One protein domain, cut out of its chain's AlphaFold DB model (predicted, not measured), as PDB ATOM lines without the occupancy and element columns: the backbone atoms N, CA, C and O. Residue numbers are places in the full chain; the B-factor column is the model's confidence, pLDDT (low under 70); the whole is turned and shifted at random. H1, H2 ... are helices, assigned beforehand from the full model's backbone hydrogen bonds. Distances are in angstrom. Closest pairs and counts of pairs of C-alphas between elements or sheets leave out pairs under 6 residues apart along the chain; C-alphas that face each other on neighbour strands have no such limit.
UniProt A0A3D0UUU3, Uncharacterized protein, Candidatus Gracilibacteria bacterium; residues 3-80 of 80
ATOM      1  N   SER A   3    -110.161 -17.570   6.993       79.25
ATOM      2  CA  SER A   3    -110.159 -16.408   7.892       79.25
ATOM      3  C   SER A   3    -109.922 -16.744   9.371       79.25
ATOM      4  O   SER A   3    -109.690 -15.835  10.156       79.25
ATOM      5  N   LYS A   4    -110.035 -18.019   9.761       81.88
ATOM      6  CA  LYS A   4    -109.806 -18.517  11.125       81.88
ATOM      7  C   LYS A   4    -108.539 -19.361  11.239       81.88
ATOM      8  O   LYS A   4    -108.237 -19.852  12.318       81.88
ATOM      9  N   ASP A   5    -107.785 -19.501  10.153       78.50
ATOM     10  CA  ASP A   5    -106.580 -20.327  10.138       78.50
ATOM     11  C   ASP A   5    -105.479 -19.763  11.040       78.50
ATOM     12  O   ASP A   5    -104.559 -20.499  11.347       78.50
ATOM     13  N   GLU A   6    -105.567 -18.509  11.499       87.56
ATOM     14  CA  GLU A   6    -104.648 -17.922  12.487       87.56
ATOM     15  C   GLU A   6    -105.269 -17.702  13.871       87.56
ATOM     16  O   GLU A   6    -104.577 -17.265  14.786       87.56
ATOM     17  N   ASP A   7    -106.549 -18.037  14.055       92.81
ATOM     18  CA  ASP A   7    -107.236 -17.919  15.342       92.81
ATOM     19  C   ASP A   7    -106.769 -19.050  16.288       92.81
ATOM     20  O   ASP A   7    -107.007 -20.232  15.998       92.81
ATOM     21  N   PRO A   8    -106.102 -18.729  17.417       92.12
ATOM     22  CA  PRO A   8    -105.587 -19.737  18.340       92.12
ATOM     23  C   PRO A   8    -106.680 -20.611  18.962       92.12
ATOM     24  O   PRO A   8    -106.460 -21.808  19.162       92.12
ATOM     25  N   GLU A   9    -107.859 -20.049  19.248       93.62
ATOM     26  CA  GLU A   9    -108.967 -20.819  19.822       93.62
ATOM     27  C   GLU A   9    -109.543 -21.787  18.794       93.62
ATOM     28  O   GLU A   9    -109.789 -22.955  19.101       93.62
ATOM     29  N   PHE A  10    -109.687 -21.333  17.549       91.81
ATOM     30  CA  PHE A  10    -110.126 -22.195  16.459       91.81
ATOM     31  C   PHE A  10    -109.155 -23.359  16.228       91.81
ATOM     32  O   PHE A  10    -109.602 -24.500  16.124       91.81
ATOM     33  N   LYS A  11    -107.837 -23.101  16.204       91.06
ATOM     34  CA  LYS A  11    -106.815 -24.157  16.065       91.06
ATOM     35  C   LYS A  11    -106.913 -25.191  17.184       91.06
ATOM     36  O   LYS A  11    -106.847 -26.390  16.914       91.06
ATOM     37  N   LYS A  12    -107.092 -24.734  18.427       93.56
ATOM     38  CA  LYS A  12    -107.233 -25.617  19.587       93.56
ATOM     39  C   LYS A  12    -108.471 -26.507  19.461       93.56
ATOM     40  O   LYS A  12    -108.341 -27.726  19.525       93.56
ATOM     41  N   LEU A  13    -109.638 -25.915  19.207       91.81
ATOM     42  CA  LEU A  13    -110.894 -26.659  19.057       91.81
ATOM     43  C   LEU A  13    -110.849 -27.636  17.878       91.81
ATOM     44  O   LEU A  13    -111.368 -28.747  17.977       91.81
ATOM     45  N   LEU A  14    -110.219 -27.238  16.770       90.88
ATOM     46  CA  LEU A  14    -110.017 -28.103  15.613       90.88
ATOM     47  C   LEU A  14    -109.183 -29.329  15.991       90.88
ATOM     48  O   LEU A  14    -109.616 -30.449  15.739       90.88
ATOM     49  N   SER A  15    -108.030 -29.117  16.628       90.94
ATOM     50  CA  SER A  15    -107.138 -30.194  17.069       90.94
ATOM     51  C   SER A  15    -107.842 -31.163  18.025       90.94
ATOM     52  O   SER A  15    -107.832 -32.371  17.808       90.94
ATOM     53  N   GLU A  16    -108.545 -30.639  19.034       92.81
ATOM     54  CA  GLU A  16    -109.304 -31.454  19.992       92.81
ATOM     55  C   GLU A  16    -110.421 -32.255  19.313       92.81
ATOM     56  O   GLU A  16    -110.666 -33.408  19.659       92.81
ATOM     57  N   THR A  17    -111.101 -31.662  18.329       90.56
ATOM     58  CA  THR A  17    -112.166 -32.349  17.587       90.56
ATOM     59  C   THR A  17    -111.602 -33.464  16.712       90.56
ATOM     60  O   THR A  17    -112.183 -34.546  16.666       90.56
ATOM     61  N   LEU A  18    -110.473 -33.224  16.039       89.00
ATOM     62  CA  LEU A  18    -109.795 -34.235  15.227       89.00
ATOM     63  C   LEU A  18    -109.343 -35.416  16.087       89.00
ATOM     64  O   LEU A  18    -109.655 -36.553  15.743       89.00
ATOM     65  N   LEU A  19    -108.739 -35.151  17.246       90.06
ATOM     66  CA  LEU A  19    -108.332 -36.201  18.178       90.06
ATOM     67  C   LEU A  19    -109.522 -37.065  18.629       90.06
ATOM     68  O   LEU A  19    -109.436 -38.289  18.628       90.06
ATOM     69  N   LYS A  20    -110.677 -36.455  18.935       90.19
ATOM     70  CA  LYS A  20    -111.895 -37.211  19.289       90.19
ATOM     71  C   LYS A  20    -112.392 -38.111  18.155       90.19
ATOM     72  O   LYS A  20    -112.915 -39.193  18.419       90.19
ATOM     73  N   ILE A  21    -112.264 -37.664  16.905       88.00
ATOM     74  CA  ILE A  21    -112.627 -38.462  15.724       88.00
ATOM     75  C   ILE A  21    -111.664 -39.648  15.570       88.00
ATOM     76  O   ILE A  21    -112.112 -40.763  15.300       88.00
ATOM     77  N   GLU A  22    -110.364 -39.413  15.755       84.88
ATOM     78  CA  GLU A  22    -109.325 -40.444  15.679       84.88
ATOM     79  C   GLU A  22    -109.511 -41.519  16.756       84.88
ATOM     80  O   GLU A  22    -109.505 -42.706  16.437       84.88
ATOM     81  N   GLU A  23    -109.755 -41.120  18.006       84.75
ATOM     82  CA  GLU A  23    -109.979 -42.048  19.120       84.75
ATOM     83  C   GLU A  23    -111.305 -42.816  19.007       84.75
ATOM     84  O   GLU A  23    -111.410 -43.946  19.478       84.75
ATOM     85  N   GLY A  24    -112.335 -42.216  18.400       79.94
ATOM     86  CA  GLY A  24    -113.631 -42.866  18.177       79.94
ATOM     87  C   GLY A  24    -114.445 -43.142  19.450       79.94
ATOM     88  O   GLY A  24    -115.421 -43.887  19.398       79.94
ATOM     89  N   HIS A  25    -114.074 -42.556  20.593       81.12
ATOM     90  CA  HIS A  25    -114.737 -42.793  21.882       81.12
ATOM     91  C   HIS A  25    -115.990 -41.936  22.117       81.12
ATOM     92  O   HIS A  25    -116.803 -42.284  22.970       81.12
ATOM     93  N   ASP A  26    -116.152 -40.825  21.388       86.81
ATOM     94  CA  ASP A  26    -117.295 -39.912  21.506       86.81
ATOM     95  C   ASP A  26    -118.364 -40.260  20.445       86.81
ATOM     96  O   ASP A  26    -118.165 -39.975  19.256       86.81
ATOM     97  N   PRO A  27    -119.501 -40.880  20.832       86.44
ATOM     98  CA  PRO A  27    -120.505 -41.350  19.878       86.44
ATOM     99  C   PRO A  27    -121.175 -40.217  19.096       86.44
ATOM    100  O   PRO A  27    -121.556 -40.409  17.939       86.44
ATOM    101  N   ASP A  28    -121.317 -39.038  19.704       89.62
ATOM    102  CA  ASP A  28    -121.977 -37.896  19.075       89.62
ATOM    103  C   ASP A  28    -121.075 -37.268  18.016       89.62
ATOM    104  O   ASP A  28    -121.514 -37.035  16.883       89.62
ATOM    105  N   VAL A  29    -119.796 -37.071  18.348       88.88
ATOM    106  CA  VAL A  29    -118.787 -36.593  17.393       88.88
ATOM    107  C   VAL A  29    -118.646 -37.577  16.236       88.88
ATOM    108  O   VAL A  29    -118.679 -37.166  15.073       88.88
ATOM    109  N   TYR A  30    -118.562 -38.877  16.531       86.56
ATOM    110  CA  TYR A  30    -118.433 -39.913  15.511       86.56
ATOM    111  C   TYR A  30    -119.633 -39.943  14.559       86.56
ATOM    112  O   TYR A  30    -119.464 -39.959  13.337       86.56
ATOM    113  N   ARG A  31    -120.858 -39.879  15.096       89.50
ATOM    114  CA  ARG A  31    -122.088 -39.857  14.294       89.50
ATOM    115  C   ARG A  31    -122.127 -38.648  13.362       89.50
ATOM    116  O   ARG A  31    -122.414 -38.807  12.175       89.50
ATOM    117  N   ILE A  32    -121.828 -37.455  13.879       93.12
ATOM    118  CA  ILE A  32    -121.809 -36.220  13.082       93.12
ATOM    119  C   ILE A  32    -120.746 -36.317  11.983       93.12
ATOM    120  O   ILE A  32    -121.034 -36.024  10.820       93.12
ATOM    121  N   HIS A  33    -119.541 -36.772  12.332       90.56
ATOM    122  CA  HIS A  33    -118.452 -36.969  11.383       90.56
ATOM    123  C   HIS A  33    -118.847 -37.934  10.253       90.56
ATOM    124  O   HIS A  33    -118.700 -37.602   9.074       90.56
ATOM    125  N   GLN A  34    -119.405 -39.102  10.583       88.62
ATOM    126  CA  GLN A  34    -119.841 -40.079   9.584       88.62
ATOM    127  C   GLN A  34    -120.952 -39.542   8.679       88.62
ATOM    128  O   GLN A  34    -120.938 -39.768   7.467       88.62
ATOM    129  N   GLU A  35    -121.934 -38.847   9.250       93.19
ATOM    130  CA  GLU A  35    -123.050 -38.302   8.483       93.19
ATOM    131  C   GLU A  35    -122.569 -37.230   7.498       93.19
ATOM    132  O   GLU A  35    -122.934 -37.250   6.318       93.19
ATOM    133  N   TYR A  36    -121.712 -36.323   7.968       93.12
ATOM    134  CA  TYR A  36    -121.160 -35.249   7.156       93.12
ATOM    135  C   TYR A  36    -120.270 -35.788   6.030       93.12
ATOM    136  O   TYR A  36    -120.484 -35.467   4.861       93.12
ATOM    137  N   THR A  37    -119.329 -36.680   6.351       91.81
ATOM    138  CA  THR A  37    -118.434 -37.292   5.352       91.81
ATOM    139  C   THR A  37    -119.206 -38.091   4.306       91.81
ATOM    140  O   THR A  37    -118.924 -37.972   3.113       91.81
ATOM    141  N   LYS A  38    -120.248 -38.834   4.708       91.69
ATOM    142  CA  LYS A  38    -121.126 -39.558   3.776       91.69
ATOM    143  C   LYS A  38    -121.851 -38.613   2.817       91.69
ATOM    144  O   LYS A  38    -121.951 -38.924   1.631       91.69
ATOM    145  N   LYS A  39    -122.343 -37.468   3.303       95.06
ATOM    146  CA  LYS A  39    -122.985 -36.444   2.460       95.06
ATOM    147  C   LYS A  39    -121.994 -35.858   1.452       95.06
ATOM    148  O   LYS A  39    -122.309 -35.807   0.265       95.06
ATOM    149  N   CYS A  40    -120.787 -35.500   1.891       93.75
ATOM    150  CA  CYS A  40    -119.733 -35.011   0.998       93.75
ATOM    151  C   CYS A  40    -119.369 -36.040  -0.082       93.75
ATOM    152  O   CYS A  40    -119.367 -35.709  -1.269       93.75
ATOM    153  N   ALA A  41    -119.132 -37.294   0.310       92.69
ATOM    154  CA  ALA A  41    -118.803 -38.371  -0.620       92.69
ATOM    155  C   ALA A  41    -119.931 -38.614  -1.637       92.69
ATOM    156  O   ALA A  41    -119.663 -38.806  -2.820       92.69
ATOM    157  N   ALA A  42    -121.198 -38.550  -1.216       93.38
ATOM    158  CA  ALA A  42    -122.333 -38.717  -2.121       93.38
ATOM    159  C   ALA A  42    -122.366 -37.645  -3.229       93.38
ATOM    160  O   ALA A  42    -122.585 -37.979  -4.395       93.38
ATOM    161  N   GLU A  43    -122.114 -36.375  -2.897       95.81
ATOM    162  CA  GLU A  43    -122.058 -35.294  -3.893       95.81
ATOM    163  C   GLU A  43    -120.843 -35.411  -4.825       95.81
ATOM    164  O   GLU A  43    -120.946 -35.177  -6.036       95.81
ATOM    165  N   GLN A  44    -119.699 -35.850  -4.299       93.81
ATOM    166  CA  GLN A  44    -118.515 -36.136  -5.113       93.81
ATOM    167  C   GLN A  44    -118.777 -37.288  -6.092       93.81
ATOM    168  O   GLN A  44    -118.513 -37.147  -7.284       93.81
ATOM    169  N   ILE A  45    -119.402 -38.381  -5.641       94.06
ATOM    170  CA  ILE A  45    -119.779 -39.518  -6.499       94.06
ATOM    171  C   ILE A  45    -120.743 -39.077  -7.602       94.06
ATOM    172  O   ILE A  45    -120.573 -39.472  -8.756       94.06
ATOM    173  N   LYS A  46    -121.745 -38.243  -7.289       94.88
ATOM    174  CA  LYS A  46    -122.640 -37.672  -8.312       94.88
ATOM    175  C   LYS A  46    -121.851 -36.907  -9.373       94.88
ATOM    176  O   LYS A  46    -122.133 -37.046 -10.560       94.88
ATOM    177  N   THR A  47    -120.850 -36.135  -8.957       95.94
ATOM    178  CA  THR A  47    -119.971 -35.392  -9.870       95.94
ATOM    179  C   THR A  47    -119.135 -36.330 -10.741       95.94
ATOM    180  O   THR A  47    -119.109 -36.159 -11.956       95.94
ATOM    181  N   CYS A  48    -118.534 -37.375 -10.169       95.25
ATOM    182  CA  CYS A  48    -117.793 -38.388 -10.927       95.25
ATOM    183  C   CYS A  48    -118.675 -39.103 -11.956       95.25
ATOM    184  O   CYS A  48    -118.281 -39.241 -13.112       95.25
ATOM    185  N   ARG A  49    -119.916 -39.449 -11.589       94.44
ATOM    186  CA  ARG A  49    -120.880 -40.065 -12.514       94.44
ATOM    187  C   ARG A  49    -121.197 -39.175 -13.711       94.44
ATOM    188  O   ARG A  49    -121.325 -39.683 -14.819       94.44
ATOM    189  N   ARG A  50    -121.273 -37.850 -13.526       96.31
ATOM    190  CA  ARG A  50    -121.445 -36.896 -14.643       96.31
ATOM    191  C   ARG A  50    -120.274 -36.920 -15.628       96.31
ATOM    192  O   ARG A  50    -120.462 -36.559 -16.782       96.31
ATOM    193  N   MET A  51    -119.096 -37.345 -15.180       96.19
ATOM    194  CA  MET A  51    -117.892 -37.518 -15.998       96.19
ATOM    195  C   MET A  51    -117.714 -38.964 -16.488       96.19
ATOM    196  O   MET A  51    -116.633 -39.321 -16.944       96.19
ATOM    197  N   ASN A  52    -118.753 -39.801 -16.383       95.31
ATOM    198  CA  ASN A  52    -118.709 -41.229 -16.706       95.31
ATOM    199  C   ASN A  52    -117.637 -42.011 -15.915       95.31
ATOM    200  O   ASN A  52    -117.107 -43.009 -16.396       95.31
ATOM    201  N   ALA A  53    -117.323 -41.551 -14.700       95.06
ATOM    202  CA  ALA A  53    -116.429 -42.220 -13.764       95.06
ATOM    203  C   ALA A  53    -117.230 -42.852 -12.614       95.06
ATOM    204  O   ALA A  53    -118.176 -42.257 -12.082       95.06
ATOM    205  N   SER A  54    -116.828 -44.050 -12.202       92.38
ATOM    206  CA  SER A  54    -117.424 -44.796 -11.094       92.38
ATOM    207  C   SER A  54    -116.341 -45.430 -10.234       92.38
ATOM    208  O   SER A  54    -115.241 -45.701 -10.707       92.38
ATOM    209  N   PHE A  55    -116.679 -45.676  -8.975       90.62
ATOM    210  CA  PHE A  55    -115.832 -46.386  -8.027       90.62
ATOM    211  C   PHE A  55    -116.554 -47.655  -7.588       90.62
ATOM    212  O   PHE A  55    -117.733 -47.585  -7.232       90.62
ATOM    213  N   ASP A  56    -115.846 -48.780  -7.578       91.62
ATOM    214  CA  ASP A  56    -116.346 -50.031  -6.998       91.62
ATOM    215  C   ASP A  56    -116.372 -49.963  -5.464       91.62
ATOM    216  O   ASP A  56    -117.242 -50.541  -4.815       91.62
ATOM    217  N   MET A  57    -115.437 -49.208  -4.877       88.75
ATOM    218  CA  MET A  57    -115.289 -49.034  -3.435       88.75
ATOM    219  C   MET A  57    -114.819 -47.617  -3.100       88.75
ATOM    220  O   MET A  57    -114.043 -47.018  -3.840       88.75
ATOM    221  N   ILE A  58    -115.274 -47.101  -1.955       87.12
ATOM    222  CA  ILE A  58    -114.784 -45.855  -1.361       87.12
ATOM    223  C   ILE A  58    -114.142 -46.202  -0.019       87.12
ATOM    224  O   ILE A  58    -114.850 -46.451   0.957       87.12
ATOM    225  N   ASN A  59    -112.814 -46.237   0.018       85.62
ATOM    226  CA  ASN A  59    -112.042 -46.397   1.245       85.62
ATOM    227  C   ASN A  59    -111.983 -45.068   2.014       85.62
ATOM    228  O   ASN A  59    -111.863 -44.001   1.409       85.62
ATOM    229  N   ARG A  60    -112.062 -45.119   3.348       84.44
ATOM    230  CA  ARG A  60    -111.920 -43.939   4.212       84.44
ATOM    231  C   ARG A  60    -110.670 -44.084   5.063       84.44
ATOM    232  O   ARG A  60    -110.413 -45.151   5.609       84.44
ATOM    233  N   GLU A  61    -109.914 -43.002   5.209       81.19
ATOM    234  CA  GLU A  61    -108.715 -42.986   6.061       81.19
ATOM    235  C   GLU A  61    -109.052 -43.293   7.524       81.19
ATOM    236  O   GLU A  61    -108.303 -43.991   8.202       81.19
ATOM    237  N   THR A  62    -110.223 -42.852   7.990       80.62
ATOM    238  CA  THR A  62    -110.709 -43.141   9.343       80.62
ATOM    239  C   THR A  62    -110.920 -44.630   9.595       80.62
ATOM    240  O   THR A  62    -110.588 -45.097  10.681       80.62
ATOM    241  N   ASP A  63    -111.360 -45.398   8.592       81.00
ATOM    242  CA  ASP A  63    -111.500 -46.853   8.722       81.00
ATOM    243  C   ASP A  63    -110.122 -47.516   8.939       81.00
ATOM    244  O   ASP A  63    -109.985 -48.415   9.766       81.00
ATOM    245  N   ILE A  64    -109.074 -47.025   8.262       79.50
ATOM    246  CA  ILE A  64    -107.690 -47.515   8.411       79.50
ATOM    247  C   ILE A  64    -107.132 -47.174   9.801       79.50
ATOM    248  O   ILE A  64    -106.475 -48.008  10.428       79.50
ATOM    249  N   LEU A  65    -107.398 -45.959  10.290       77.81
ATOM    250  CA  LEU A  65    -106.970 -45.518  11.620       77.81
ATOM    251  C   LEU A  65    -107.604 -46.377  12.722       77.81
ATOM    252  O   LEU A  65    -106.896 -46.861  13.606       77.81
ATOM    253  N   HIS A  66    -108.911 -46.643  12.638       79.19
ATOM    254  CA  HIS A  66    -109.620 -47.477  13.618       79.19
ATOM    255  C   HIS A  66    -109.212 -48.951  13.563       79.19
ATOM    256  O   HIS A  66    -109.270 -49.639  14.580       79.19
ATOM    257  N   MET A  67    -108.715 -49.423  12.419       80.62
ATOM    258  CA  MET A  67    -108.115 -50.753  12.279       80.62
ATOM    259  C   MET A  67    -106.719 -50.878  12.908       80.62
ATOM    260  O   MET A  67    -106.166 -51.971  12.897       80.62
ATOM    261  N   LYS A  68    -106.125 -49.794  13.438       81.56
ATOM    262  CA  LYS A  68    -104.757 -49.763  14.003       81.56
ATOM    263  C   LYS A  68    -103.668 -50.279  13.054       81.56
ATOM    264  O   LYS A  68    -102.551 -50.558  13.484       81.56
ATOM    265  N   PHE A  69    -103.956 -50.302  11.755       81.25
ATOM    266  CA  PHE A  69    -103.082 -50.863  10.727       81.25
ATOM    267  C   PHE A  69    -101.681 -50.233  10.744       81.25
ATOM    268  O   PHE A  69    -100.674 -50.919  10.604       81.25
ATOM    269  N   PHE A  70    -101.600 -48.919  10.979       80.00
ATOM    270  CA  PHE A  70    -100.323 -48.211  11.080       80.00
ATOM    271  C   PHE A  70     -99.517 -48.568  12.329       80.00
ATOM    272  O   PHE A  70     -98.293 -48.627  12.245       80.00
ATOM    273  N   ALA A  71    -100.172 -48.810  13.469       84.12
ATOM    274  CA  ALA A  71     -99.471 -49.227  14.681       84.12
ATOM    275  C   ALA A  71     -98.812 -50.594  14.457       84.12
ATOM    276  O   ALA A  71     -97.614 -50.745  14.680       84.12
ATOM    277  N   GLU A  72     -99.568 -51.537  13.889       87.06
ATOM    278  CA  GLU A  72     -99.071 -52.871  13.541       87.06
ATOM    279  C   GLU A  72     -97.942 -52.814  12.500       87.06
ATOM    280  O   GLU A  72     -96.909 -53.463  12.660       87.06
ATOM    281  N   ALA A  73     -98.090 -51.996  11.453       87.62
ATOM    282  CA  ALA A  73     -97.064 -51.838  10.424       87.62
ATOM    283  C   ALA A  73     -95.756 -51.245  10.975       87.62
ATOM    284  O   ALA A  73     -94.672 -51.673  10.582       87.62
ATOM    285  N   ILE A  74     -95.841 -50.268  11.884       89.31
ATOM    286  CA  ILE A  74     -94.668 -49.672  12.533       89.31
ATOM    287  C   ILE A  74     -93.958 -50.694  13.419       89.31
ATOM    288  O   ILE A  74     -92.730 -50.746  13.413       89.31
ATOM    289  N   ASP A  75     -94.700 -51.505  14.167       91.44
ATOM    290  CA  ASP A  75     -94.096 -52.516  15.030       91.44
ATOM    291  C   ASP A  75     -93.392 -53.604  14.205       91.44
ATOM    292  O   ASP A  75     -92.234 -53.912  14.482       91.44
ATOM    293  N   LEU A  76     -93.986 -54.045  13.092       92.56
ATOM    294  CA  LEU A  76     -93.323 -54.933  12.125       92.56
ATOM    295  C   LEU A  76     -92.039 -54.333  11.528       92.56
ATOM    296  O   LEU A  76     -91.089 -55.058  11.234       92.56
ATOM    297  N   LEU A  77     -92.003 -53.015  11.311       91.81
ATOM    298  CA  LEU A  77     -90.814 -52.330  10.801       91.81
ATOM    299  C   LEU A  77     -89.700 -52.216  11.847       91.81
ATOM    300  O   LEU A  77     -88.542 -52.173  11.455       91.81
ATOM    301  N   LYS A  78     -90.026 -52.166  13.145       91.00
ATOM    302  CA  LYS A  78     -89.032 -52.160  14.237       91.00
ATOM    303  C   LYS A  78     -88.420 -53.538  14.492       91.00
ATOM    304  O   LYS A  78     -87.337 -53.618  15.060       91.00
ATOM    305  N   GLU A  79     -89.130 -54.607  14.134       82.00
ATOM    306  CA  GLU A  79     -88.647 -55.990  14.247       82.00
ATOM    307  C   GLU A  79     -87.617 -56.364  13.164       82.00
ATOM    308  O   GLU A  79     -87.002 -57.430  13.246       82.00
ATOM    309  N   LYS A  80     -87.411 -55.499  12.163       52.97
ATOM    310  CA  LYS A  80     -86.379 -55.624  11.124       52.97
ATOM    311  C   LYS A  80     -85.222 -54.662  11.354       52.97
ATOM    312  O   LYS A  80     -84.086 -55.075  11.034       52.97
TER     313      LYS A  80
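Overview. This is residues 3 to 80 of the 80 residues of an uncharacterized protein of Candidatus Gracilibacteria bacterium (UniProt A0A3D0UUU3). Two long helices, H1 and H2, meet near their ends as an open L, and the chain then folds back beside H2 through an unnamed stretch to the short helix H3, which packs on the last residues of H1. The arms stick out from this corner: residues 3 to 16, with most of H1, at one end, residues 47 to 52 at the far end of H2, and residues 67 to 80, with H4, at the last end. The printed part has 78 residues with four named helices, in the order H1, H2, H3, H4, and no named strand; its class is all helix. It is only just loose, close to extended, with a radius of gyration of the C-alphas of 16.8 A, and its C-alphas span 45 by 41 by 26 A.

Arrangement. H1, residues 8 to 23, touches H2, residues 27 to 50, with residues 17 to 21 alone, and H2 touches H1 with residues 29 to 33 alone. Their closest C-alphas, those of Ile 21 and Tyr 30, are 6.0 A apart, and their lines are about perpendicular at 90 degrees. H1 also touches H3, residues 61 to 66, with residues 22 to 23 alone; the closest C-alphas are those of Glu 22 and Leu 65, 6.9 A apart. H1 and H3 run the same way at a steep tilt of 61 degrees. H2 and H3 are apart. H4, residues 69 to 78, is close to H3 but not clearly touching it, with the closest C-alphas, those of Ile 64 and Phe 70, 7.9 A apart. The lines of H3 and H4 are only just about perpendicular, at 73 degrees. H4 is apart from both H1 and H2. In H1, H2, H3 and H4 every O i to N i+4 pair is within hydrogen-bond range.

Along the chain. H1 begins at C-alpha 8, at (-105.587, -19.737, 18.340), and runs 22.8 A to C-alpha 23. H2, the longest helix, runs 34.8 A from C-alpha 27 to C-alpha 50, at (-121.445, -36.896, -14.643). H3 spans 8.8 A from Glu 61 to His 66. H4 spans 14.5 A from Phe 69 to Lys 78, whose C-alpha is at (-89.032, -52.160, 14.237).

Size, cuts and confidence. The C-alphas farthest apart are those of Arg 50 and Glu 79, at 47.7 A. The printed part has no cut. The links from H1 to H2 and from H3 to H4 are tight, and the link from H2 to H3, with 10 residues, is short. The mean pLDDT of the printed part is 88.4, and residue 80, the chain's last residue, is the one printed residue under 70.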